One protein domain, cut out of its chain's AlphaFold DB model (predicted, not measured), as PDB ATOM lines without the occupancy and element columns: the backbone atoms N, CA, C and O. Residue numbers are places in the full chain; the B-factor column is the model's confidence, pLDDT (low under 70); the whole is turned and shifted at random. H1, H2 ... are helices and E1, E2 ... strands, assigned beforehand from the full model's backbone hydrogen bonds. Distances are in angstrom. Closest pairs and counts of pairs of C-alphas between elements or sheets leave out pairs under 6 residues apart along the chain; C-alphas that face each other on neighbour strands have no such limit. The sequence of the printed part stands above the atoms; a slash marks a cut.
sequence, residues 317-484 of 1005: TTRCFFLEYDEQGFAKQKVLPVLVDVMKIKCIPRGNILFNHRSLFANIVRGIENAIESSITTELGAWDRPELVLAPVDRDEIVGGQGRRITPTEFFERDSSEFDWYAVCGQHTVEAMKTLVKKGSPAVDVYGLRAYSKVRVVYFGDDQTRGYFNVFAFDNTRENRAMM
ATOM      1  N   THR A 317     195.173 292.812 200.860       57.44
ATOM      2  CA  THR A 317     195.961 291.585 201.029       57.44
ATOM      3  C   THR A 317     195.630 290.495 200.007       57.44
ATOM      4  O   THR A 317     196.474 289.631 199.782       57.44
ATOM      5  N   THR A 318     194.476 290.542 199.325       53.56
ATOM      6  CA  THR A 318     194.126 289.578 198.265       53.56
ATOM      7  C   THR A 318     194.900 289.810 196.962       53.56
ATOM      8  O   THR A 318     195.031 288.889 196.155       53.56
ATOM      9  N   ARG A 319     195.461 291.014 196.774       52.06
ATOM     10  CA  ARG A 319     196.201 291.445 195.571       52.06
ATOM     11  C   ARG A 319     197.718 291.542 195.775       52.06
ATOM     12  O   ARG A 319     198.430 291.928 194.856       52.06
ATOM     13  N   CYS A 320     198.216 291.185 196.959       58.94
ATOM     14  CA  CYS A 320     199.647 291.209 197.306       58.94
ATOM     15  C   CYS A 320     200.377 289.883 197.020       58.94
ATOM     16  O   CYS A 320     201.567 289.729 197.307       58.94
ATOM     17  N   PHE A 321     199.655 288.902 196.488       62.12
ATOM     18  CA  PHE A 321     200.210 287.641 196.024       62.12
ATOM     19  C   PHE A 321     200.701 287.782 194.577       62.12
ATOM     20  O   PHE A 321     200.079 288.483 193.782       62.12
ATOM     21  N   PHE A 322     201.775 287.078 194.206       65.62
ATOM     22  CA  PHE A 322     202.226 287.014 192.802       65.62
ATOM     23  C   PHE A 322     201.149 286.396 191.896       65.62
ATOM     24  O   PHE A 322     201.069 286.706 190.712       65.62
ATOM     25  N   LEU A 323     200.329 285.505 192.459       62.72
ATOM     26  CA  LEU A 323     199.228 284.827 191.786       62.72
ATOM     27  C   LEU A 323     197.918 285.357 192.378       62.72
ATOM     28  O   LEU A 323     197.785 285.399 193.597       62.72
ATOM     29  N   GLU A 324     196.936 285.739 191.561       58.91
ATOM     30  CA  GLU A 324     195.637 286.147 192.107       58.91
ATOM     31  C   GLU A 324     194.885 284.933 192.679       58.91
ATOM     32  O   GLU A 324     194.635 283.965 191.959       58.91
ATOM     33  N   TYR A 325     194.460 285.005 193.942       61.25
ATOM     34  CA  TYR A 325     193.630 283.980 194.591       61.25
ATOM     35  C   TYR A 325     192.171 284.444 194.733       61.25
ATOM     36  O   TYR A 325     191.893 285.647 194.757       61.25
ATOM     37  N   ASP A 326     191.223 283.509 194.789       58.38
ATOM     38  CA  ASP A 326     189.833 283.762 195.189       58.38
ATOM     39  C   ASP A 326     189.651 283.773 196.719       58.38
ATOM     40  O   ASP A 326     190.580 283.507 197.484       58.38
ATOM     41  N   GLU A 327     188.445 284.117 197.180       50.16
ATOM     42  CA  GLU A 327     188.102 284.176 198.612       50.16
ATOM     43  C   GLU A 327     188.157 282.799 199.301       50.16
ATOM     44  O   GLU A 327     188.136 282.711 200.529       50.16
ATOM     45  N   GLN A 328     188.225 281.718 198.520       49.12
ATOM     46  CA  GLN A 328     188.319 280.336 198.975       49.12
ATOM     47  C   GLN A 328     189.774 279.822 198.965       49.12
ATOM     48  O   GLN A 328     190.031 278.714 199.438       49.12
ATOM     49  N   GLY A 329     190.730 280.633 198.496       52.53
ATOM     50  CA  GLY A 329     192.161 280.332 198.485       52.53
ATOM     51  C   GLY A 329     192.663 279.591 197.244       52.53
ATOM     52  O   GLY A 329     193.794 279.110 197.262       52.53
ATOM     53  N   PHE A 330     191.884 279.497 196.163       55.19
ATOM     54  CA  PHE A 330     192.338 278.894 194.905       55.19
ATOM     55  C   PHE A 330     192.888 279.951 193.946       55.19
ATOM     56  O   PHE A 330     192.368 281.062 193.856       55.19
ATOM     57  N   ALA A 331     193.941 279.611 193.198       59.31
ATOM     58  CA  ALA A 331     194.486 280.498 192.176       59.31
ATOM     59  C   ALA A 331     193.464 280.694 191.039       59.31
ATOM     60  O   ALA A 331     193.037 279.729 190.398       59.31
ATOM     61  N   LYS A 332     193.103 281.951 190.752       59.97
ATOM     62  CA  LYS A 332     192.131 282.343 189.711       59.97
ATOM     63  C   LYS A 332     192.594 282.005 188.288       59.97
ATOM     64  O   LYS A 332     191.787 282.000 187.361       59.97
ATOM     65  N   GLN A 333     193.885 281.728 188.108       59.50
ATOM     66  CA  GLN A 333     194.503 281.381 186.831       59.50
ATOM     67  C   GLN A 333     195.242 280.040 186.935       59.50
ATOM     68  O   GLN A 333     195.755 279.677 187.995       59.50
ATOM     69  N   LYS A 334     195.338 279.302 185.820       52.09
ATOM     70  CA  LYS A 334     196.142 278.070 185.730       52.09
ATOM     71  C   LYS A 334     197.636 278.400 185.701       52.09
ATOM     72  O   LYS A 334     198.241 278.440 184.634       52.09
ATOM     73  N   VAL A 335     198.218 278.600 186.876       58.31
ATOM     74  CA  VAL A 335     199.668 278.739 187.055       58.31
ATOM     75  C   VAL A 335     200.261 277.390 187.474       58.31
ATOM     76  O   VAL A 335     199.576 276.560 188.075       58.31
ATOM     77  N   LEU A 336     201.518 277.137 187.106       60.16
ATOM     78  CA  LEU A 336     202.241 275.938 187.528       60.16
ATOM     79  C   LEU A 336     202.413 275.932 189.061       60.16
ATOM     80  O   LEU A 336     202.660 276.989 189.643       60.16
ATOM     81  N   PRO A 337     202.288 274.772 189.733       67.81
ATOM     82  CA  PRO A 337     202.483 274.693 191.175       67.81
ATOM     83  C   PRO A 337     203.949 274.980 191.520       67.81
ATOM     84  O   PRO A 337     204.846 274.276 191.063       67.81
ATOM     85  N   VAL A 338     204.179 276.002 192.344       81.75
ATOM     86  CA  VAL A 338     205.510 276.352 192.855       81.75
ATOM     87  C   VAL A 338     205.990 275.225 193.776       81.75
ATOM     88  O   VAL A 338     205.296 274.883 194.733       81.75
ATOM     89  N   LEU A 339     207.155 274.637 193.486       87.38
ATOM     90  CA  LEU A 339     207.723 273.527 194.257       87.38
ATOM     91  C   LEU A 339     208.924 274.008 195.073       87.38
ATOM     92  O   LEU A 339     209.953 274.382 194.515       87.38
ATOM     93  N   VAL A 340     208.810 273.964 196.401       90.88
ATOM     94  CA  VAL A 340     209.839 274.477 197.318       90.88
ATOM     95  C   VAL A 340     210.425 273.344 198.162       90.88
ATOM     96  O   VAL A 340     209.694 272.632 198.849       90.88
ATOM     97  N   ASP A 341     211.752 273.188 198.165       92.62
ATOM     98  CA  ASP A 341     212.434 272.426 199.220       92.62
ATOM     99  C   ASP A 341     212.408 273.262 200.504       92.62
ATOM    100  O   ASP A 341     212.947 274.373 200.533       92.62
ATOM    101  N   VAL A 342     211.820 272.737 201.583       92.81
ATOM    102  CA  VAL A 342     211.738 273.436 202.881       92.81
ATOM    103  C   VAL A 342     213.106 273.850 203.435       92.81
ATOM    104  O   VAL A 342     213.189 274.788 204.230       92.81
ATOM    105  N   MET A 343     214.194 273.210 202.992       93.88
ATOM    106  CA  MET A 343     215.570 273.568 203.350       93.88
ATOM    107  C   MET A 343     216.077 274.854 202.668       93.88
ATOM    108  O   MET A 343     217.027 275.458 203.168       93.88
ATOM    109  N   LYS A 344     215.447 275.311 201.572       92.56
ATOM    110  CA  LYS A 344     215.707 276.630 200.952       92.56
ATOM    111  C   LYS A 344     214.955 277.772 201.640       92.56
ATOM    112  O   LYS A 344     215.292 278.939 201.439       92.56
ATOM    113  N   ILE A 345     213.975 277.457 202.491       91.38
ATOM    114  CA  ILE A 345     213.274 278.455 203.301       91.38
ATOM    115  C   ILE A 345     214.170 278.844 204.485       91.38
ATOM    116  O   ILE A 345     214.406 278.060 205.407       91.38
ATOM    117  N   LYS A 346     214.700 280.063 204.465       86.88
ATOM    118  CA  LYS A 346     215.564 280.622 205.508       86.88
ATOM    119  C   LYS A 346     214.739 281.130 206.688       86.88
ATOM    120  O   LYS A 346     213.559 281.459 206.567       86.88
ATOM    121  N   CYS A 347     215.395 281.238 207.838       78.88
ATOM    122  CA  CYS A 347     214.928 282.122 208.901       78.88
ATOM    123  C   CYS A 347     215.046 283.574 208.416       78.88
ATOM    124  O   CYS A 347     215.999 283.913 207.715       78.88
ATOM    125  N   ILE A 348     214.090 284.421 208.788       75.75
ATOM    126  CA  ILE A 348     214.091 285.834 208.404       75.75
ATOM    127  C   ILE A 348     215.169 286.560 209.240       75.75
ATOM    128  O   ILE A 348     215.075 286.536 210.471       75.75
ATOM    129  N   PRO A 349     216.185 287.202 208.632       69.81
ATOM    130  CA  PRO A 349     217.192 287.980 209.354       69.81
ATOM    131  C   PRO A 349     216.604 289.310 209.836       69.81
ATOM    132  O   PRO A 349     215.837 289.946 209.117       69.81
ATOM    133  N   ARG A 350     216.933 289.722 211.067       65.38
ATOM    134  CA  ARG A 350     216.374 290.934 211.697       65.38
ATOM    135  C   ARG A 350     216.740 292.189 210.899       65.38
ATOM    136  O   ARG A 350     217.891 292.340 210.501       65.38
ATOM    137  N   GLY A 351     215.783 293.093 210.705       60.25
ATOM    138  CA  GLY A 351     215.998 294.341 209.972       60.25
ATOM    139  C   GLY A 351     214.767 295.249 209.952       60.25
ATOM    140  O   GLY A 351     213.754 294.960 210.585       60.25
ATOM    141  N   ASN A 352     214.860 296.354 209.207       52.53
ATOM    142  CA  ASN A 352     213.831 297.404 209.166       52.53
ATOM    143  C   ASN A 352     212.522 296.989 208.465       52.53
ATOM    144  O   ASN A 352     211.495 297.642 208.656       52.53
ATOM    145  N   ILE A 353     212.537 295.939 207.638       57.22
ATOM    146  CA  ILE A 353     211.346 295.454 206.933       57.22
ATOM    147  C   ILE A 353     210.609 294.465 207.836       57.22
ATOM    148  O   ILE A 353     211.147 293.418 208.195       57.22
ATOM    149  N   LEU A 354     209.350 294.781 208.160       56.75
ATOM    150  CA  LEU A 354     208.458 293.961 208.987       56.75
ATOM    151  C   LEU A 354     207.907 292.745 208.225       56.75
ATOM    152  O   LEU A 354     206.697 292.532 208.118       56.75
ATOM    153  N   PHE A 355     208.818 291.897 207.753       57.88
ATOM    154  CA  PHE A 355     208.556 290.468 207.689       57.88
ATOM    155  C   PHE A 355     208.132 289.954 209.079       57.88
ATOM    156  O   PHE A 355     208.368 290.594 210.107       57.88
ATOM    157  N   ASN A 356     207.505 288.779 209.122       56.59
ATOM    158  CA  ASN A 356     207.028 288.137 210.347       56.59
ATOM    159  C   ASN A 356     208.179 287.698 211.278       56.59
ATOM    160  O   ASN A 356     208.516 286.523 211.392       56.59
ATOM    161  N   HIS A 357     208.764 288.654 211.993       62.38
ATOM    162  CA  HIS A 357     209.652 288.394 213.114       62.38
ATOM    163  C   HIS A 357     208.834 288.063 214.359       62.38
ATOM    164  O   HIS A 357     208.563 288.932 215.195       62.38
ATOM    165  N   ARG A 358     208.483 286.784 214.492       64.50
ATOM    166  CA  ARG A 358     208.289 286.169 215.806       64.50
ATOM    167  C   ARG A 358     209.394 285.148 216.038       64.50
ATOM    168  O   ARG A 358     209.873 284.514 215.100       64.50
ATOM    169  N   SER A 359     209.791 285.002 217.287       72.06
ATOM    170  CA  SER A 359     210.810 284.049 217.712       72.06
ATOM    171  C   SER A 359     210.354 282.608 217.432       72.06
ATOM    172  O   SER A 359     209.161 282.313 217.453       72.06
ATOM    173  N   LEU A 360     211.299 281.714 217.117       75.25
ATOM    174  CA  LEU A 360     211.014 280.301 216.841       75.25
ATOM    175  C   LEU A 360     211.028 279.503 218.148       75.25
ATOM    176  O   LEU A 360     212.089 279.099 218.624       75.25
ATOM    177  N   PHE A 361     209.850 279.270 218.722       73.38
ATOM    178  CA  PHE A 361     209.730 278.598 220.014       73.38
ATOM    179  C   PHE A 361     209.755 277.066 219.869       73.38
ATOM    180  O   PHE A 361     208.989 276.462 219.109       73.38
ATOM    181  N   ALA A 362     210.677 276.420 220.591       76.50
ATOM    182  CA  ALA A 362     210.982 274.994 220.438       76.50
ATOM    183  C   ALA A 362     209.846 274.063 220.909       76.50
ATOM    184  O   ALA A 362     209.700 272.957 220.390       76.50
ATOM    185  N   ASN A 363     209.021 274.520 221.855       69.75
ATOM    186  CA  ASN A 363     207.765 273.886 222.275       69.75
ATOM    187  C   ASN A 363     206.800 273.700 221.081       69.75
ATOM    188  O   ASN A 363     206.374 272.575 220.818       69.75
ATOM    189  N   ILE A 364     206.534 274.763 220.316       74.31
ATOM    190  CA  ILE A 364     205.627 274.792 219.162       74.31
ATOM    191  C   ILE A 364     206.216 273.988 218.000       74.31
ATOM    192  O   ILE A 364     205.517 273.159 217.417       74.31
ATOM    193  N   VAL A 365     207.510 274.164 217.694       81.25
ATOM    194  CA  VAL A 365     208.202 273.383 216.646       81.25
ATOM    195  C   VAL A 365     208.103 271.879 216.932       81.25
ATOM    196  O   VAL A 365     207.696 271.120 216.055       81.25
ATOM    197  N   ARG A 366     208.390 271.448 218.168       80.94
ATOM    198  CA  ARG A 366     208.283 270.041 218.596       80.94
ATOM    199  C   ARG A 366     206.835 269.537 218.620       80.94
ATOM    200  O   ARG A 366     206.589 268.379 218.300       80.94
ATOM    201  N   GLY A 367     205.873 270.386 218.982       76.31
ATOM    202  CA  GLY A 367     204.446 270.056 218.935       76.31
ATOM    203  C   GLY A 367     203.966 269.770 217.510       76.31
ATOM    204  O   GLY A 367     203.305 268.760 217.273       76.31
ATOM    205  N   ILE A 368     204.362 270.612 216.550       81.00
ATOM    206  CA  ILE A 368     204.071 270.413 215.124       81.00
ATOM    207  C   ILE A 368     204.812 269.183 214.584       81.00
ATOM    208  O   ILE A 368     204.214 268.391 213.863       81.00
ATOM    209  N   GLU A 369     206.080 268.985 214.956       85.31
ATOM    210  CA  GLU A 369     206.860 267.805 214.565       85.31
ATOM    211  C   GLU A 369     206.158 266.500 214.980       85.31
ATOM    212  O   GLU A 369     205.846 265.668 214.128       85.31
ATOM    213  N   ASN A 370     205.795 266.373 216.262       80.94
ATOM    214  CA  ASN A 370     205.066 265.217 216.793       80.94
ATOM    215  C   ASN A 370     203.706 265.001 216.101       80.94
ATOM    216  O   ASN A 370     203.285 263.857 215.906       80.94
ATOM    217  N   ALA A 371     203.001 266.078 215.735       79.25
ATOM    218  CA  ALA A 371     201.729 265.998 215.015       79.25
ATOM    219  C   ALA A 371     201.904 265.476 213.576       79.25
ATOM    220  O   ALA A 371     201.081 264.694 213.100       79.25
ATOM    221  N   ILE A 372     202.994 265.851 212.899       83.44
ATOM    222  CA  ILE A 372     203.328 265.321 211.573       83.44
ATOM    223  C   ILE A 372     203.712 263.838 211.674       83.44
ATOM    224  O   ILE A 372     203.183 263.038 210.906       83.44
ATOM    225  N   GLU A 373     204.562 263.426 212.621       83.44
ATOM    226  CA  GLU A 373     204.990 262.016 212.705       83.44
ATOM    227  C   GLU A 373     203.843 261.075 213.114       83.44
ATOM    228  O   GLU A 373     203.633 260.041 212.479       83.44
ATOM    229  N   SER A 374     203.030 261.458 214.105       78.50
ATOM    230  CA  SER A 374     201.891 260.637 214.558       78.50
ATOM    231  C   SER A 374     200.774 260.479 213.516       78.50
ATOM    232  O   SER A 374     200.063 259.470 213.521       78.50
ATOM    233  N   SER A 375     200.657 261.415 212.569       78.12
ATOM    234  CA  SER A 375     199.729 261.319 211.429       78.12
ATOM    235  C   SER A 375     200.102 260.246 210.393       78.12
ATOM    236  O   SER A 375     199.294 259.917 209.529       78.12
ATOM    237  N   ILE A 376     201.321 259.697 210.466       79.50
ATOM    238  CA  ILE A 376     201.815 258.631 209.576       79.50
ATOM    239  C   ILE A 376     201.554 257.255 210.201       79.50
ATOM    240  O   ILE A 376     201.317 256.280 209.494       79.50
ATOM    241  N   THR A 377     201.579 257.172 211.533       67.88
ATOM    242  CA  THR A 377     201.398 255.922 212.289       67.88
ATOM    243  C   THR A 377     199.940 255.592 212.609       67.88
ATOM    244  O   THR A 377     199.666 254.503 213.108       67.88
ATOM    245  N   THR A 378     199.008 256.520 212.374       58.25
ATOM    246  CA  THR A 378     197.611 256.412 212.822       58.25
ATOM    247  C   THR A 378     196.669 256.348 211.621       58.25
ATOM    248  O   THR A 378     196.597 257.295 210.845       58.25
ATOM    249  N   GLU A 379     195.891 255.267 211.481       51.88
ATOM    250  CA  GLU A 379     195.015 255.023 210.311       51.88
ATOM    251  C   GLU A 379     193.884 256.062 210.114       51.88
ATOM    252  O   GLU A 379     193.206 256.060 209.087       51.88
ATOM    253  N   LEU A 380     193.666 256.956 211.086       43.56
ATOM    254  CA  LEU A 380     192.581 257.941 211.114       43.56
ATOM    255  C   LEU A 380     193.097 259.372 211.327       43.56
ATOM    256  O   LEU A 380     192.793 260.012 212.330       43.56
ATOM    257  N   GLY A 381     193.839 259.895 210.349       53.25
ATOM    258  CA  GLY A 381     194.104 261.335 210.260       53.25
ATOM    259  C   GLY A 381     195.389 261.694 209.528       53.25
ATOM    260  O   GLY A 381     196.402 261.953 210.168       53.25
ATOM    261  N   ALA A 382     195.331 261.802 208.197       63.47
ATOM    262  CA  ALA A 382     196.383 262.488 207.452       63.47
ATOM    263  C   ALA A 382     196.460 263.951 207.921       63.47
ATOM    264  O   ALA A 382     195.437 264.639 207.976       63.47
ATOM    265  N   TRP A 383     197.659 264.428 208.252       74.56
ATOM    266  CA  TRP A 383     197.870 265.812 208.670       74.56
ATOM    267  C   TRP A 383     197.471 266.756 207.532       74.56
ATOM    268  O   TRP A 383     197.970 266.614 206.409       74.56
ATOM    269  N   ASP A 384     196.574 267.717 207.796       74.12
ATOM    270  CA  ASP A 384     196.192 268.714 206.790       74.12
ATOM    271  C   ASP A 384     197.355 269.678 206.564       74.12
ATOM    272  O   ASP A 384     197.488 270.718 207.212       74.12
ATOM    273  N   ARG A 385     198.215 269.260 205.632       78.69
ATOM    274  CA  ARG A 385     199.375 269.964 205.095       78.69
ATOM    275  C   ARG A 385     199.019 271.455 204.936       78.69
ATOM    276  O   ARG A 385     198.220 271.764 204.054       78.69
ATOM    277  N   PRO A 386     199.538 272.372 205.765       80.19
ATOM    278  CA  PRO A 386     199.113 273.767 205.741       80.19
ATOM    279  C   PRO A 386     199.658 274.475 204.504       80.19
ATOM    280  O   PRO A 386     200.696 274.103 203.967       80.19
ATOM    281  N   GLU A 387     198.974 275.517 204.045       81.88
ATOM    282  CA  GLU A 387     199.513 276.346 202.971       81.88
ATOM    283  C   GLU A 387     200.517 277.354 203.541       81.88
ATOM    284  O   GLU A 387     200.195 278.123 204.450       81.88
ATOM    285  N   LEU A 388     201.752 277.319 203.040       85.62
ATOM    286  CA  LEU A 388     202.811 278.234 203.455       85.62
ATOM    287  C   LEU A 388     202.716 279.531 202.654       85.62
ATOM    288  O   LEU A 388     202.495 279.491 201.446       85.62
ATOM    289  N   VAL A 389     202.938 280.674 203.305       84.94
ATOM    290  CA  VAL A 389     203.052 281.961 202.604       84.94
ATOM    291  C   VAL A 389     204.496 282.418 202.644       84.94
ATOM    292  O   VAL A 389     205.042 282.653 203.726       84.94
ATOM    293  N   LEU A 390     205.116 282.502 201.470       88.19
ATOM    294  CA  LEU A 390     206.548 282.735 201.315       88.19
ATOM    295  C   LEU A 390     206.829 284.011 200.512       88.19
ATOM    296  O   LEU A 390     206.144 284.304 199.532       88.19
ATOM    297  N   ALA A 391     207.871 284.740 200.901       88.25
ATOM    298  CA  ALA A 391     208.472 285.789 200.084       88.25
ATOM    299  C   ALA A 391     209.733 285.222 199.397       88.25
ATOM    300  O   ALA A 391     210.585 284.671 200.102       88.25
ATOM    301  N   PRO A 392     209.863 285.317 198.063       89.69
ATOM    302  CA  PRO A 392     211.055 284.885 197.346       89.69
ATOM    303  C   PRO A 392     212.164 285.932 197.498       89.69
ATOM    304  O   PRO A 392     211.922 287.138 197.378       89.69
ATOM    305  N   VAL A 393     213.382 285.464 197.758       88.50
ATOM    306  CA  VAL A 393     214.584 286.296 197.845       88.50
ATOM    307  C   VAL A 393     215.709 285.717 196.998       88.50
ATOM    308  O   VAL A 393     215.803 284.503 196.791       88.50
ATOM    309  N   ASP A 394     216.569 286.596 196.497       87.00
ATOM    310  CA  ASP A 394     217.798 286.163 195.849       87.00
ATOM    311  C   ASP A 394     218.719 285.477 196.874       87.00
ATOM    312  O   ASP A 394     218.701 285.802 198.066       87.00
ATOM    313  N   ARG A 395     219.482 284.477 196.425       79.81
ATOM    314  CA  ARG A 395     220.329 283.659 197.306       79.81
ATOM    315  C   ARG A 395     221.605 284.394 197.698       79.81
ATOM    316  O   ARG A 395     222.041 284.282 198.842       79.81
ATOM    317  N   ASP A 396     222.189 285.099 196.734       78.44
ATOM    318  CA  ASP A 396     223.575 285.559 196.804       78.44
ATOM    319  C   ASP A 396     223.691 287.081 197.024       78.44
ATOM    320  O   ASP A 396     224.768 287.576 197.356       78.44
ATOM    321  N   GLU A 397     222.587 287.833 196.905       74.56
ATOM    322  CA  GLU A 397     222.560 289.286 197.111       74.56
ATOM    323  C   GLU A 397     221.872 289.682 198.427       74.56
ATOM    324  O   GLU A 397     220.689 289.406 198.648       74.56
ATOM    325  N   ILE A 398     222.617 290.372 199.298       73.31
ATOM    326  CA  ILE A 398     222.168 290.817 200.622       73.31
ATOM    327  C   ILE A 398     222.148 292.349 200.668       73.31
ATOM    328  O   ILE A 398     223.189 293.001 200.606       73.31
ATOM    329  N   VAL A 399     220.960 292.922 200.856       63.50
ATOM    330  CA  VAL A 399     220.709 294.361 200.981       63.50
ATOM    331  C   VAL A 399     220.344 294.674 202.435       63.50
ATOM    332  O   VAL A 399     219.363 294.164 202.971       63.50
ATOM    333  N   GLY A 400     221.154 295.490 203.116       63.16
ATOM    334  CA  GLY A 400     220.882 295.907 204.502       63.16
ATOM    335  C   GLY A 400     220.814 294.762 205.529       63.16
ATOM    336  O   GLY A 400     220.150 294.902 206.551       63.16
ATOM    337  N   GLY A 401     221.463 293.624 205.252       67.19
ATOM    338  CA  GLY A 401     221.426 292.421 206.098       67.19
ATOM    339  C   GLY A 401     220.274 291.447 205.801       67.19
ATOM    340  O   GLY A 401     220.188 290.405 206.449       67.19
ATOM    341  N   GLN A 402     219.417 291.741 204.818       72.88
ATOM    342  CA  GLN A 402     218.335 290.862 204.356       72.88
ATOM    343  C   GLN A 402     218.541 290.507 202.869       72.88
ATOM    344  O   GLN A 402     219.169 291.264 202.137       72.88
ATOM    345  N   GLY A 403     218.059 289.354 202.400       78.31
ATOM    346  CA  GLY A 403     218.188 288.959 200.987       78.31
ATOM    347  C   GLY A 403     217.376 289.874 200.061       78.31
ATOM    348  O   GLY A 403     216.278 290.297 200.443       78.31
ATOM    349  N   ARG A 404     217.888 290.178 198.857       85.19
ATOM    350  CA  ARG A 404     217.176 291.017 197.869       85.19
ATOM    351  C   ARG A 404     215.798 290.415 197.585       85.19
ATOM    352  O   ARG A 404     215.699 289.248 197.211       85.19
ATOM    353  N   ARG A 405     214.729 291.203 197.747       82.19
ATOM    354  CA  ARG A 405     213.368 290.790 197.369       82.19
ATOM    355  C   ARG A 405     213.287 290.607 195.856       82.19
ATOM    356  O   ARG A 405     213.666 291.508 195.116       82.19
ATOM    357  N   ILE A 406     212.754 289.472 195.418       85.81
ATOM    358  CA  ILE A 406     212.470 289.212 194.003       85.81
ATOM    359  C   ILE A 406     211.159 289.912 193.630       85.81
ATOM    360  O   ILE A 406     210.146 289.749 194.316       85.81
ATOM    361  N   THR A 407     211.172 290.699 192.558       83.56
ATOM    362  CA  THR A 407     209.998 291.421 192.046       83.56
ATOM    363  C   THR A 407     209.037 290.503 191.274       83.56
ATOM    364  O   THR A 407     209.440 289.429 190.818       83.56
ATOM    365  N   PRO A 408     207.764 290.911 191.067       80.62
ATOM    366  CA  PRO A 408     206.799 290.155 190.264       80.62
ATOM    367  C   PRO A 408     207.313 289.743 188.882       80.62
ATOM    368  O   PRO A 408     207.074 288.615 188.471       80.62
ATOM    369  N   THR A 409     208.055 290.617 188.197       82.00
ATOM    370  CA  THR A 409     208.624 290.334 186.871       82.00
ATOM    371  C   THR A 409     209.695 289.245 186.938       82.00
ATOM    372  O   THR A 409     209.544 288.205 186.301       82.00
ATOM    373  N   GLU A 410     210.721 289.422 187.781       85.50
ATOM    374  CA  GLU A 410     211.818 288.451 187.945       85.50
ATOM    375  C   GLU A 410     211.316 287.052 188.343       85.50
ATOM    376  O   GLU A 410     211.897 286.043 187.948       85.50
ATOM    377  N   PHE A 411     210.230 286.980 189.121       85.00
ATOM    378  CA  PHE A 411     209.633 285.720 189.567       85.00
ATOM    379  C   PHE A 411     208.957 284.919 188.447       85.00
ATOM    380  O   PHE A 411     208.899 283.694 188.532       85.00
ATOM    381  N   PHE A 412     208.447 285.583 187.406       81.38
ATOM    382  CA  PHE A 412     207.878 284.907 186.235       81.38
ATOM    383  C   PHE A 412     208.923 284.590 185.153       81.38
ATOM    384  O   PHE A 412     208.638 283.796 184.257       81.38
ATOM    385  N   GLU A 413     210.117 285.184 185.231       85.56
ATOM    386  CA  GLU A 413     211.211 284.996 184.265       85.56
ATOM    387  C   GLU A 413     212.234 283.921 184.683       85.56
ATOM    388  O   GLU A 413     212.894 283.343 183.819       85.56
ATOM    389  N   ARG A 414     212.368 283.641 185.987       85.62
ATOM    390  CA  ARG A 414     213.376 282.735 186.576       85.62
ATOM    391  C   ARG A 414     212.750 281.465 187.157       85.62
ATOM    392  O   ARG A 414     211.566 281.444 187.494       85.62
ATOM    393  N   ASP A 415     213.535 280.397 187.316       83.12
ATOM    394  CA  ASP A 415     213.018 279.159 187.914       83.12
ATOM    395  C   ASP A 415     212.909 279.253 189.446       83.12
ATOM    396  O   ASP A 415     213.811 279.727 190.138       83.12
ATOM    397  N   SER A 416     211.819 278.719 190.007       80.69
ATOM    398  CA  SER A 416     211.550 278.762 191.455       80.69
ATOM    399  C   SER A 416     212.614 278.073 192.331       80.69
ATOM    400  O   SER A 416     212.704 278.351 193.528       80.69
ATOM    401  N   SER A 417     213.452 277.201 191.762       84.06
ATOM    402  CA  SER A 417     214.576 276.583 192.468       84.06
ATOM    403  C   SER A 417     215.823 277.478 192.544       84.06
ATOM    404  O   SER A 417     216.702 277.205 193.370       84.06
ATOM    405  N   GLU A 418     215.913 278.556 191.761       87.75
ATOM    406  CA  GLU A 418     216.986 279.545 191.896       87.75
ATOM    407  C   GLU A 418     216.896 280.261 193.243       87.75
ATOM    408  O   GLU A 418     217.903 280.359 193.946       87.75
ATOM    409  N   PHE A 419     215.688 280.675 193.634       89.38
ATOM    410  CA  PHE A 419     215.422 281.456 194.840       89.38
ATOM    411  C   PHE A 419     215.685 280.690 196.142       89.38
ATOM    412  O   PHE A 419     215.503 279.469 196.236       89.38
ATOM    413  N   ASP A 420     216.044 281.449 197.174       91.81
ATOM    414  CA  ASP A 420     215.809 281.075 198.567       91.81
ATOM    415  C   ASP A 420     214.581 281.861 199.087       91.81
ATOM    416  O   ASP A 420     214.048 282.732 198.400       91.81
ATOM    417  N   TRP A 421     214.040 281.507 200.259       90.62
ATOM    418  CA  TRP A 421     212.683 281.944 200.638       90.62
ATOM    419  C   TRP A 421     212.579 282.396 202.095       90.62
ATOM    420  O   TRP A 421     213.203 281.803 202.972       90.62
ATOM    421  N   TYR A 422     211.720 283.373 202.384       88.38
ATOM    422  CA  TYR A 422     211.353 283.779 203.746       88.38
ATOM    423  C   TYR A 422     209.921 283.362 204.097       88.38
ATOM    424  O   TYR A 422     208.983 283.618 203.344       88.38
ATOM    425  N   ALA A 423     209.746 282.737 205.265       87.06
ATOM    426  CA  ALA A 423     208.452 282.258 205.756       87.06
ATOM    427  C   ALA A 423     207.604 283.387 206.369       87.06
ATOM    428  O   ALA A 423     207.619 283.598 207.581       87.06
ATOM    429  N   VAL A 424     206.838 284.097 205.537       81.06
ATOM    430  CA  VAL A 424     205.911 285.155 205.983       81.06
ATOM    431  C   VAL A 424     204.823 284.569 206.886       81.06
ATOM    432  O   VAL A 424     204.583 285.100 207.967       81.06
ATOM    433  N   CYS A 425     204.248 283.420 206.522       79.31
ATOM    434  CA  CYS A 425     203.354 282.636 207.384       79.31
ATOM    435  C   CYS A 425     203.909 281.215 207.584       79.31
ATOM    436  O   CYS A 425     204.524 280.646 206.685       79.31
ATOM    437  N   GLY A 426     203.664 280.615 208.756       80.44
ATOM    438  CA  GLY A 426     203.993 279.204 209.015       80.44
ATOM    439  C   GLY A 426     205.441 278.896 209.428       80.44
ATOM    440  O   GLY A 426     205.853 277.744 209.340       80.44
ATOM    441  N   GLN A 427     206.220 279.875 209.906       82.19
ATOM    442  CA  GLN A 427     207.645 279.697 210.252       82.19
ATOM    443  C   GLN A 427     207.958 278.538 211.225       82.19
ATOM    444  O   GLN A 427     208.910 277.795 211.000       82.19
ATOM    445  N   HIS A 428     207.136 278.323 212.261       83.00
ATOM    446  CA  HIS A 428     207.297 277.190 213.184       83.00
ATOM    447  C   HIS A 428     207.076 275.846 212.477       83.00
ATOM    448  O   HIS A 428     207.815 274.889 212.703       83.00
ATOM    449  N   THR A 429     206.098 275.790 211.569       86.56
ATOM    450  CA  THR A 429     205.828 274.623 210.727       86.56
ATOM    451  C   THR A 429     206.992 274.346 209.783       86.56
ATOM    452  O   THR A 429     207.408 273.202 209.647       86.56
ATOM    453  N   VAL A 430     207.558 275.392 209.177       90.06
ATOM    454  CA  VAL A 430     208.739 275.302 208.307       90.06
ATOM    455  C   VAL A 430     209.947 274.739 209.060       90.06
ATOM    456  O   VAL A 430     210.621 273.854 208.537       90.06
ATOM    457  N   GLU A 431     210.223 275.178 210.293       90.19
ATOM    458  CA  GLU A 431     211.353 274.619 211.051       90.19
ATOM    459  C   GLU A 431     211.076 273.195 211.570       90.19
ATOM    460  O   GLU A 431     211.995 272.375 211.615       90.19
ATOM    461  N   ALA A 432     209.815 272.839 211.849       89.56
ATOM    462  CA  ALA A 432     209.423 271.453 212.119       89.56
ATOM    463  C   ALA A 432     209.657 270.555 210.887       89.56
ATOM    464  O   ALA A 432     210.328 269.529 210.993       89.56
ATOM    465  N   MET A 433     209.217 270.981 209.694       92.50
ATOM    466  CA  MET A 433     209.488 270.287 208.426       92.50
ATOM    467  C   MET A 433     210.993 270.112 208.181       92.50
ATOM    468  O   MET A 433     211.437 269.016 207.842       92.50
ATOM    469  N   LYS A 434     211.802 271.160 208.394       94.25
ATOM    470  CA  LYS A 434     213.267 271.057 208.294       94.25
ATOM    471  C   LYS A 434     213.852 270.087 209.314       94.25
ATOM    472  O   LYS A 434     214.823 269.409 209.001       94.25
ATOM    473  N   THR A 435     213.303 270.009 210.524       93.31
ATOM    474  CA  THR A 435     213.793 269.085 211.563       93.31
ATOM    475  C   THR A 435     213.514 267.630 211.178       93.31
ATOM    476  O   THR A 435     214.434 266.814 211.221       93.31
ATOM    477  N   LEU A 436     212.329 267.339 210.637       92.69
ATOM    478  CA  LEU A 436     211.991 266.041 210.035       92.69
ATOM    479  C   LEU A 436     212.917 265.678 208.862       92.69
ATOM    480  O   LEU A 436     213.399 264.547 208.782       92.69
ATOM    481  N   VAL A 437     213.221 266.647 207.988       94.19
ATOM    482  CA  VAL A 437     214.169 266.484 206.872       94.19
ATOM    483  C   VAL A 437     215.596 266.212 207.362       94.19
ATOM    484  O   VAL A 437     216.255 265.327 206.822       94.19
ATOM    485  N   LYS A 438     216.071 266.915 208.400       94.62
ATOM    486  CA  LYS A 438     217.391 266.680 209.026       94.62
ATOM    487  C   LYS A 438     217.470 265.303 209.706       94.62
ATOM    488  O   LYS A 438     218.536 264.700 209.710       94.62
ATOM    489  N   LYS A 439     216.358 264.812 210.269       93.06
ATOM    490  CA  LYS A 439     216.245 263.492 210.921       93.06
ATOM    491  C   LYS A 439     216.083 262.316 209.947       93.06
ATOM    492  O   LYS A 439     216.247 261.178 210.370       93.06
ATOM    493  N   GLY A 440     215.741 262.568 208.680       91.00
ATOM    494  CA  GLY A 440     215.405 261.510 207.720       91.00
ATOM    495  C   GLY A 440     214.077 260.805 208.029       91.00
ATOM    496  O   GLY A 440     213.942 259.612 207.770       91.00
ATOM    497  N   SER A 441     213.112 261.517 208.622       91.19
ATOM    498  CA  SER A 441     211.808 260.951 208.990       91.19
ATOM    499  C   SER A 441     211.004 260.514 207.748       91.19
ATOM    500  O   SER A 441     210.997 261.252 206.758       91.19
ATOM    501  N   PRO A 442     210.240 259.399 207.783       88.75
ATOM    502  CA  PRO A 442     209.328 259.004 206.697       88.75
ATOM    503  C   PRO A 442     208.311 260.090 206.298       88.75
ATOM    504  O   PRO A 442     207.773 260.074 205.190       88.75
ATOM    505  N   ALA A 443     208.085 261.075 207.176       87.44
ATOM    506  CA  ALA A 443     207.323 262.288 206.891       87.44
ATOM    507  C   ALA A 443     207.797 263.041 205.638       87.44
ATOM    508  O   ALA A 443     206.985 263.685 204.974       87.44
ATOM    509  N   VAL A 444     209.092 262.969 205.314       90.06
ATOM    510  CA  VAL A 444     209.702 263.686 204.186       90.06
ATOM    511  C   VAL A 444     209.073 263.277 202.858       90.06
ATOM    512  O   VAL A 444     208.724 264.157 202.069       90.06
ATOM    513  N   ASP A 445     208.866 261.978 202.645       89.12
ATOM    514  CA  ASP A 445     208.314 261.446 201.397       89.12
ATOM    515  C   ASP A 445     206.781 261.511 201.394       89.12
ATOM    516  O   ASP A 445     206.183 262.001 200.436       89.12
ATOM    517  N   VAL A 446     206.133 261.124 202.504       88.06
ATOM    518  CA  VAL A 446     204.661 261.170 202.659       88.06
ATOM    519  C   VAL A 446     204.118 262.593 202.474       88.06
ATOM    520  O   VAL A 446     203.104 262.804 201.799       88.06
ATOM    521  N   TYR A 447     204.806 263.594 203.032       87.25
ATOM    522  CA  TYR A 447     204.416 265.001 202.920       87.25
ATOM    523  C   TYR A 447     205.169 265.785 201.838       87.25
ATOM    524  O   TYR A 447     204.888 266.969 201.651       87.25
ATOM    525  N   GLY A 448     206.048 265.132 201.069       90.00
ATOM    526  CA  GLY A 448     206.768 265.729 199.941       90.00
ATOM    527  C   GLY A 448     207.600 266.954 200.328       90.00
ATOM    528  O   GLY A 448     207.616 267.939 199.595       90.00
ATOM    529  N   LEU A 449     208.261 266.931 201.489       92.25
ATOM    530  CA  LEU A 449     208.902 268.113 202.091       92.25
ATOM    531  C   LEU A 449     210.076 268.673 201.260       92.25
ATOM    532  O   LEU A 449     210.452 269.830 201.425       92.25
ATOM    533  N   ARG A 450     210.633 267.880 200.336       92.25
ATOM    534  CA  ARG A 450     211.658 268.316 199.368       92.25
ATOM    535  C   ARG A 450     211.101 268.967 198.096       92.25
ATOM    536  O   ARG A 450     211.872 269.532 197.330       92.25
ATOM    537  N   ALA A 451     209.792 268.885 197.864       90.62
ATOM    538  CA  ALA A 451     209.097 269.431 196.697       90.62
ATOM    539  C   ALA A 451     207.697 269.919 197.114       90.62
ATOM    540  O   ALA A 451     206.666 269.454 196.621       90.62
ATOM    541  N   TYR A 452     207.662 270.808 198.105       90.94
ATOM    542  CA  TYR A 452     206.436 271.229 198.769       90.94
ATOM    543  C   TYR A 452     205.616 272.161 197.874       90.94
ATOM    544  O   TYR A 452     206.116 273.193 197.433       90.94
ATOM    545  N   SER A 453     204.357 271.791 197.620       85.81
ATOM    546  CA  SER A 453     203.506 272.397 196.585       85.81
ATOM    547  C   SER A 453     202.336 273.251 197.092       85.81
ATOM    548  O   SER A 453     201.695 273.932 196.297       85.81
ATOM    549  N   LYS A 454     202.031 273.231 198.398       84.88
ATOM    550  CA  LYS A 454     201.024 274.120 199.012       84.88
ATOM    551  C   LYS A 454     201.697 275.436 199.430       84.88
ATOM    552  O   LYS A 454     202.021 275.627 200.603       84.88
ATOM    553  N   VAL A 455     201.951 276.311 198.458       83.81
ATOM    554  CA  VAL A 455     202.648 277.592 198.655       83.81
ATOM    555  C   VAL A 455     201.874 278.734 197.998       83.81
ATOM    556  O   VAL A 455     201.610 278.689 196.796       83.81
ATOM    557  N   ARG A 456     201.600 279.799 198.762       82.94
ATOM    558  CA  ARG A 456     201.266 281.125 198.220       82.94
ATOM    559  C   ARG A 456     202.497 282.015 198.275       82.94
ATOM    560  O   ARG A 456     203.198 282.051 199.285       82.94
ATOM    561  N   VAL A 457     202.751 282.753 197.204       84.00
ATOM    562  CA  VAL A 457     203.927 283.626 197.100       84.00
ATOM    563  C   VAL A 457     203.488 285.086 197.206       84.00
ATOM    564  O   VAL A 457     202.507 285.457 196.562       84.00
ATOM    565  N   VAL A 458     204.184 285.910 198.001       82.69
ATOM    566  CA  VAL A 458     203.803 287.313 198.299       82.69
ATOM    567  C   VAL A 458     204.908 288.336 198.055       82.69
ATOM    568  O   VAL A 458     206.057 288.144 198.464       82.69
ATOM    569  N   TYR A 459     204.531 289.466 197.456       80.31
ATOM    570  CA  TYR A 459     205.406 290.606 197.198       80.31
ATOM    571  C   TYR A 459     204.847 291.888 197.814       80.31
ATOM    572  O   TYR A 459     203.654 292.172 197.731       80.31
ATOM    573  N   PHE A 460     205.750 292.698 198.359       74.75
ATOM    574  CA  PHE A 460     205.500 294.084 198.730       74.75
ATOM    575  C   PHE A 460     206.704 294.924 198.315       74.75
ATOM    576  O   PHE A 460     207.839 294.459 198.442       74.75
ATOM    577  N   GLY A 461     206.462 296.156 197.862       67.50
ATOM    578  CA  GLY A 461     207.519 297.121 197.558       67.50
ATOM    579  C   GLY A 461     208.269 297.609 198.804       67.50
ATOM    580  O   GLY A 461     207.899 297.303 199.945       67.50
ATOM    581  N   ASP A 462     209.349 298.360 198.596       62.00
ATOM    582  CA  ASP A 462     210.131 298.965 199.683       62.00
ATOM    583  C   ASP A 462     209.352 300.055 200.438       62.00
ATOM    584  O   ASP A 462     209.517 300.213 201.646       62.00
ATOM    585  N   ASP A 463     208.427 300.730 199.755       59.66
ATOM    586  CA  ASP A 463     207.438 301.647 200.323       59.66
ATOM    587  C   ASP A 463     206.449 300.931 201.266       59.66
ATOM    588  O   ASP A 463     206.107 301.433 202.343       59.66
ATOM    589  N   GLN A 464     206.032 299.710 200.916       63.97
ATOM    590  CA  GLN A 464     205.013 298.931 201.631       63.97
ATOM    591  C   GLN A 464     205.585 298.104 202.793       63.97
ATOM    592  O   GLN A 464     205.229 296.944 203.001       63.97
ATOM    593  N   THR A 465     206.412 298.744 203.625       57.97
ATOM    594  CA  THR A 465     207.027 298.199 204.858       57.97
ATOM    595  C   THR A 465     206.072 297.465 205.816       57.97
ATOM    596  O   THR A 465     206.521 296.643 206.610       57.97
ATOM    597  N   ARG A 466     204.760 297.741 205.753       65.88
ATOM    598  CA  ARG A 466     203.701 297.120 206.575       65.88
ATOM    599  C   ARG A 466     203.066 295.865 205.961       65.88
ATOM    600  O   ARG A 466     202.329 295.161 206.648       65.88
ATOM    601  N   GLY A 467     203.304 295.588 204.682       73.81
ATOM    602  CA  GLY A 467     202.555 294.591 203.921       73.81
ATOM    603  C   GLY A 467     202.690 293.160 204.441       73.81
ATOM    604  O   GLY A 467     201.686 292.497 204.711       73.81
ATOM    605  N   TYR A 468     203.929 292.704 204.659       76.44
ATOM    606  CA  TYR A 468     204.202 291.360 205.176       76.44
ATOM    607  C   TYR A 468     203.611 291.141 206.579       76.44
ATOM    608  O   TYR A 468     203.057 290.073 206.839       76.44
ATOM    609  N   PHE A 469     203.645 292.156 207.451       73.19
ATOM    610  CA  PHE A 469     202.970 292.132 208.753       73.19
ATOM    611  C   PHE A 469     201.447 291.985 208.611       73.19
ATOM    612  O   PHE A 469     200.850 291.169 209.314       73.19
ATOM    613  N   ASN A 470     200.819 292.715 207.682       74.69
ATOM    614  CA  ASN A 470     199.374 292.642 207.458       74.69
ATOM    615  C   ASN A 470     198.934 291.269 206.925       74.69
ATOM    616  O   ASN A 470     197.993 290.692 207.467       74.69
ATOM    617  N   VAL A 471     199.623 290.708 205.922       75.44
ATOM    618  CA  VAL A 471     199.343 289.341 205.430       75.44
ATOM    619  C   VAL A 471     199.516 288.314 206.547       75.44
ATOM    620  O   VAL A 471     198.657 287.453 206.735       75.44
ATOM    621  N   PHE A 472     200.586 288.440 207.333       74.62
ATOM    622  CA  PHE A 472     200.851 287.539 208.444       74.62
ATOM    623  C   PHE A 472     199.758 287.586 209.522       74.62
ATOM    624  O   PHE A 472     199.201 286.551 209.890       74.62
ATOM    625  N   ALA A 473     199.423 288.776 210.027       72.06
ATOM    626  CA  ALA A 473     198.383 288.931 211.039       72.06
ATOM    627  C   ALA A 473     197.005 288.487 210.507       72.06
ATOM    628  O   ALA A 473     196.267 287.827 211.238       72.06
ATOM    629  N   PHE A 474     196.701 288.740 209.228       74.62
ATOM    630  CA  PHE A 474     195.482 288.266 208.571       74.62
ATOM    631  C   PHE A 474     195.397 286.734 208.564       74.62
ATOM    632  O   PHE A 474     194.436 286.181 209.105       74.62
ATOM    633  N   ASP A 475     196.415 286.034 208.052       70.88
ATOM    634  CA  ASP A 475     196.399 284.567 207.970       70.88
ATOM    635  C   ASP A 475     196.368 283.879 209.348       70.88
ATOM    636  O   ASP A 475     195.708 282.853 209.486       70.88
ATOM    637  N   ASN A 476     196.974 284.452 210.398       66.25
ATOM    638  CA  ASN A 476     196.790 283.924 211.763       66.25
ATOM    639  C   ASN A 476     195.345 284.075 212.263       66.25
ATOM    640  O   ASN A 476     194.863 283.274 213.066       66.25
ATOM    641  N   THR A 477     194.657 285.146 211.852       65.38
ATOM    642  CA  THR A 477     193.261 285.372 212.245       65.38
ATOM    643  C   THR A 477     192.269 284.549 211.419       65.38
ATOM    644  O   THR A 477     191.160 284.301 211.901       65.38
ATOM    645  N   ARG A 478     192.664 284.040 210.245       62.38
ATOM    646  CA  ARG A 478     191.868 283.102 209.439       62.38
ATOM    647  C   ARG A 478     191.627 281.778 210.161       62.38
ATOM    648  O   ARG A 478     192.461 281.300 210.920       62.38
ATOM    649  N   GLU A 479     190.460 281.192 209.898       50.88
ATOM    650  CA  GLU A 479     190.121 279.765 210.090       50.88
ATOM    651  C   GLU A 479     190.324 279.146 211.496       50.88
ATOM    652  O   GLU A 479     190.109 277.953 211.653       50.88
ATOM    653  N   ASN A 480     190.729 279.914 212.513       52.16
ATOM    654  CA  ASN A 480     191.133 279.469 213.864       52.16
ATOM    655  C   ASN A 480     192.357 278.531 213.946       52.16
ATOM    656  O   ASN A 480     192.890 278.354 215.035       52.16
ATOM    657  N   ARG A 481     192.879 278.032 212.818       48.41
ATOM    658  CA  ARG A 481     193.952 277.018 212.726       48.41
ATOM    659  C   ARG A 481     195.320 277.404 213.318       48.41
ATOM    660  O   ARG A 481     196.193 276.545 213.425       48.41
ATOM    661  N   ALA A 482     195.559 278.674 213.643       51.69
ATOM    662  CA  ALA A 482     196.831 279.118 214.205       51.69
ATOM    663  C   ALA A 482     196.931 278.755 215.698       51.69
ATOM    664  O   ALA A 482     196.152 279.245 216.515       51.69
ATOM    665  N   MET A 483     197.924 277.934 216.063       59.12
ATOM    666  CA  MET A 483     198.261 277.674 217.467       59.12
ATOM    667  C   MET A 483     198.572 279.004 218.166       59.12
ATOM    668  O   MET A 483     199.406 279.778 217.687       59.12
ATOM    669  N   MET A 484     197.878 279.292 219.270       65.38
ATOM    670  CA  MET A 484     198.097 280.533 220.012       65.38
ATOM    671  C   MET A 484     199.414 280.451 220.783       65.38
ATOM    672  O   MET A 484     199.799 279.380 221.249       65.38
TER     673      MET A 484
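Overview. This is residues 317 to 484 of the 1005 residues of an uncharacterized protein of Chara braunii (UniProt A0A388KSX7). A small, strongly twisted sheet of four strands, E1 to E4, has H5 over it along E3, while H1, H3 and H4 form a cluster of three helices at one end, away from the hairpin of E1 and E2. A long stretch with no named element, residues 317 to 361, comes before H1, and its residues 345 to 346 pair with E3. The printed part has 168 residues, with five named helices and four named strands in the order H1, E1, E2, H2, E3, H3, H4, E4, H5; under half of the residues are in these elements, and the class is mixed, helices and strands. The sheet is branched at E1, with E2 and E3 antiparallel to it and E4 parallel. The whole is compact, with a radius of gyration of the C-alphas of 15.7 A, and spans 48 by 34 by 31 A.

Arrangement. The printed part begins with residues 317 to 361, which hold no named element, and H1, residues 362 to 377, follows. E1, residues 388 to 399, bends by 102 degrees at residue 396 and then forms a hairpin with E2, residues 402 to 405, through a tight link. This pair is antiparallel, with N 394 and O 404 2.9 A apart and N 399 and O 402 2.8 A apart, within hydrogen-bond range. H2, residues 408 to 413, is only just on the sheet, with 5 pairs of C-alphas within 10 A, and only grazes it with residues 408 to 411. E3, residues 420 to 425, is antiparallel to E1, with N 391 and O 422 2.9 A apart; its residues 421 to 422 also pair, in parallel, with residues 345 to 346. H3, residues 427 to 439, follows over a tight link and only grazes the sheet with residues 427 to 431. H1 touches H3 with residues 364 to 369 alone, at a steep tilt of 59 degrees, the same way; the closest C-alphas are those of Val 365 and Ala 432, 5.1 A apart. H4, residues 443 to 446, touches H3, closest at the C-alphas of Val 437 and Val 444, 5.9 A, and H1, closest at those of Glu 373 and Ala 443, 6.3 A. H1 and H4 are not on the sheet. E4, residues 455 to 457, is parallel to E1, with N 456 and O 388 2.8 A apart; E2 and E4 lie on one side of E1 and E3 on the other side. H5, residues 467 to 477, is on the sheet at a height of 8.0 A, over E3 and along the strands, at 11 degrees to E3 on the local plane, which rests on just 6 C-alphas of the sheet. The closest C-alphas of E3 and H5 are those of Cys 425 and Phe 472, 5.6 A apart. H5 touches no helix. Each O i to N i+4 pair is within hydrogen-bond range in H2, H3 and H5, and 10 of 12 are in H1; H4 is too short for such a pair.

Along the chain. H1 begins at C-alpha 362, at (210.982, 274.994, 220.438), and measures 22.8 A from first to last C-alpha. E1 measures 24.2 A and starts at C-alpha 388, at (202.811, 278.234, 203.455). E2 measures 8.6 A, H2 9.1 A, E3 15.3 A, H3 18.4 A, H4 5.1 A and E4 6.4 A. H5 measures 15.5 A and ends at C-alpha 477, at (193.261, 285.372, 212.245).

Size, cuts and confidence. The two C-alphas farthest apart are those of Glu 379 and Asp 463, at 49.3 A. The printed part has no cut, and no link between named elements is long. The mean pLDDT of the printed part is 75.6; 56 residues are under 70, among them residues 317 to 337, 349 to 358 and 476 to 484.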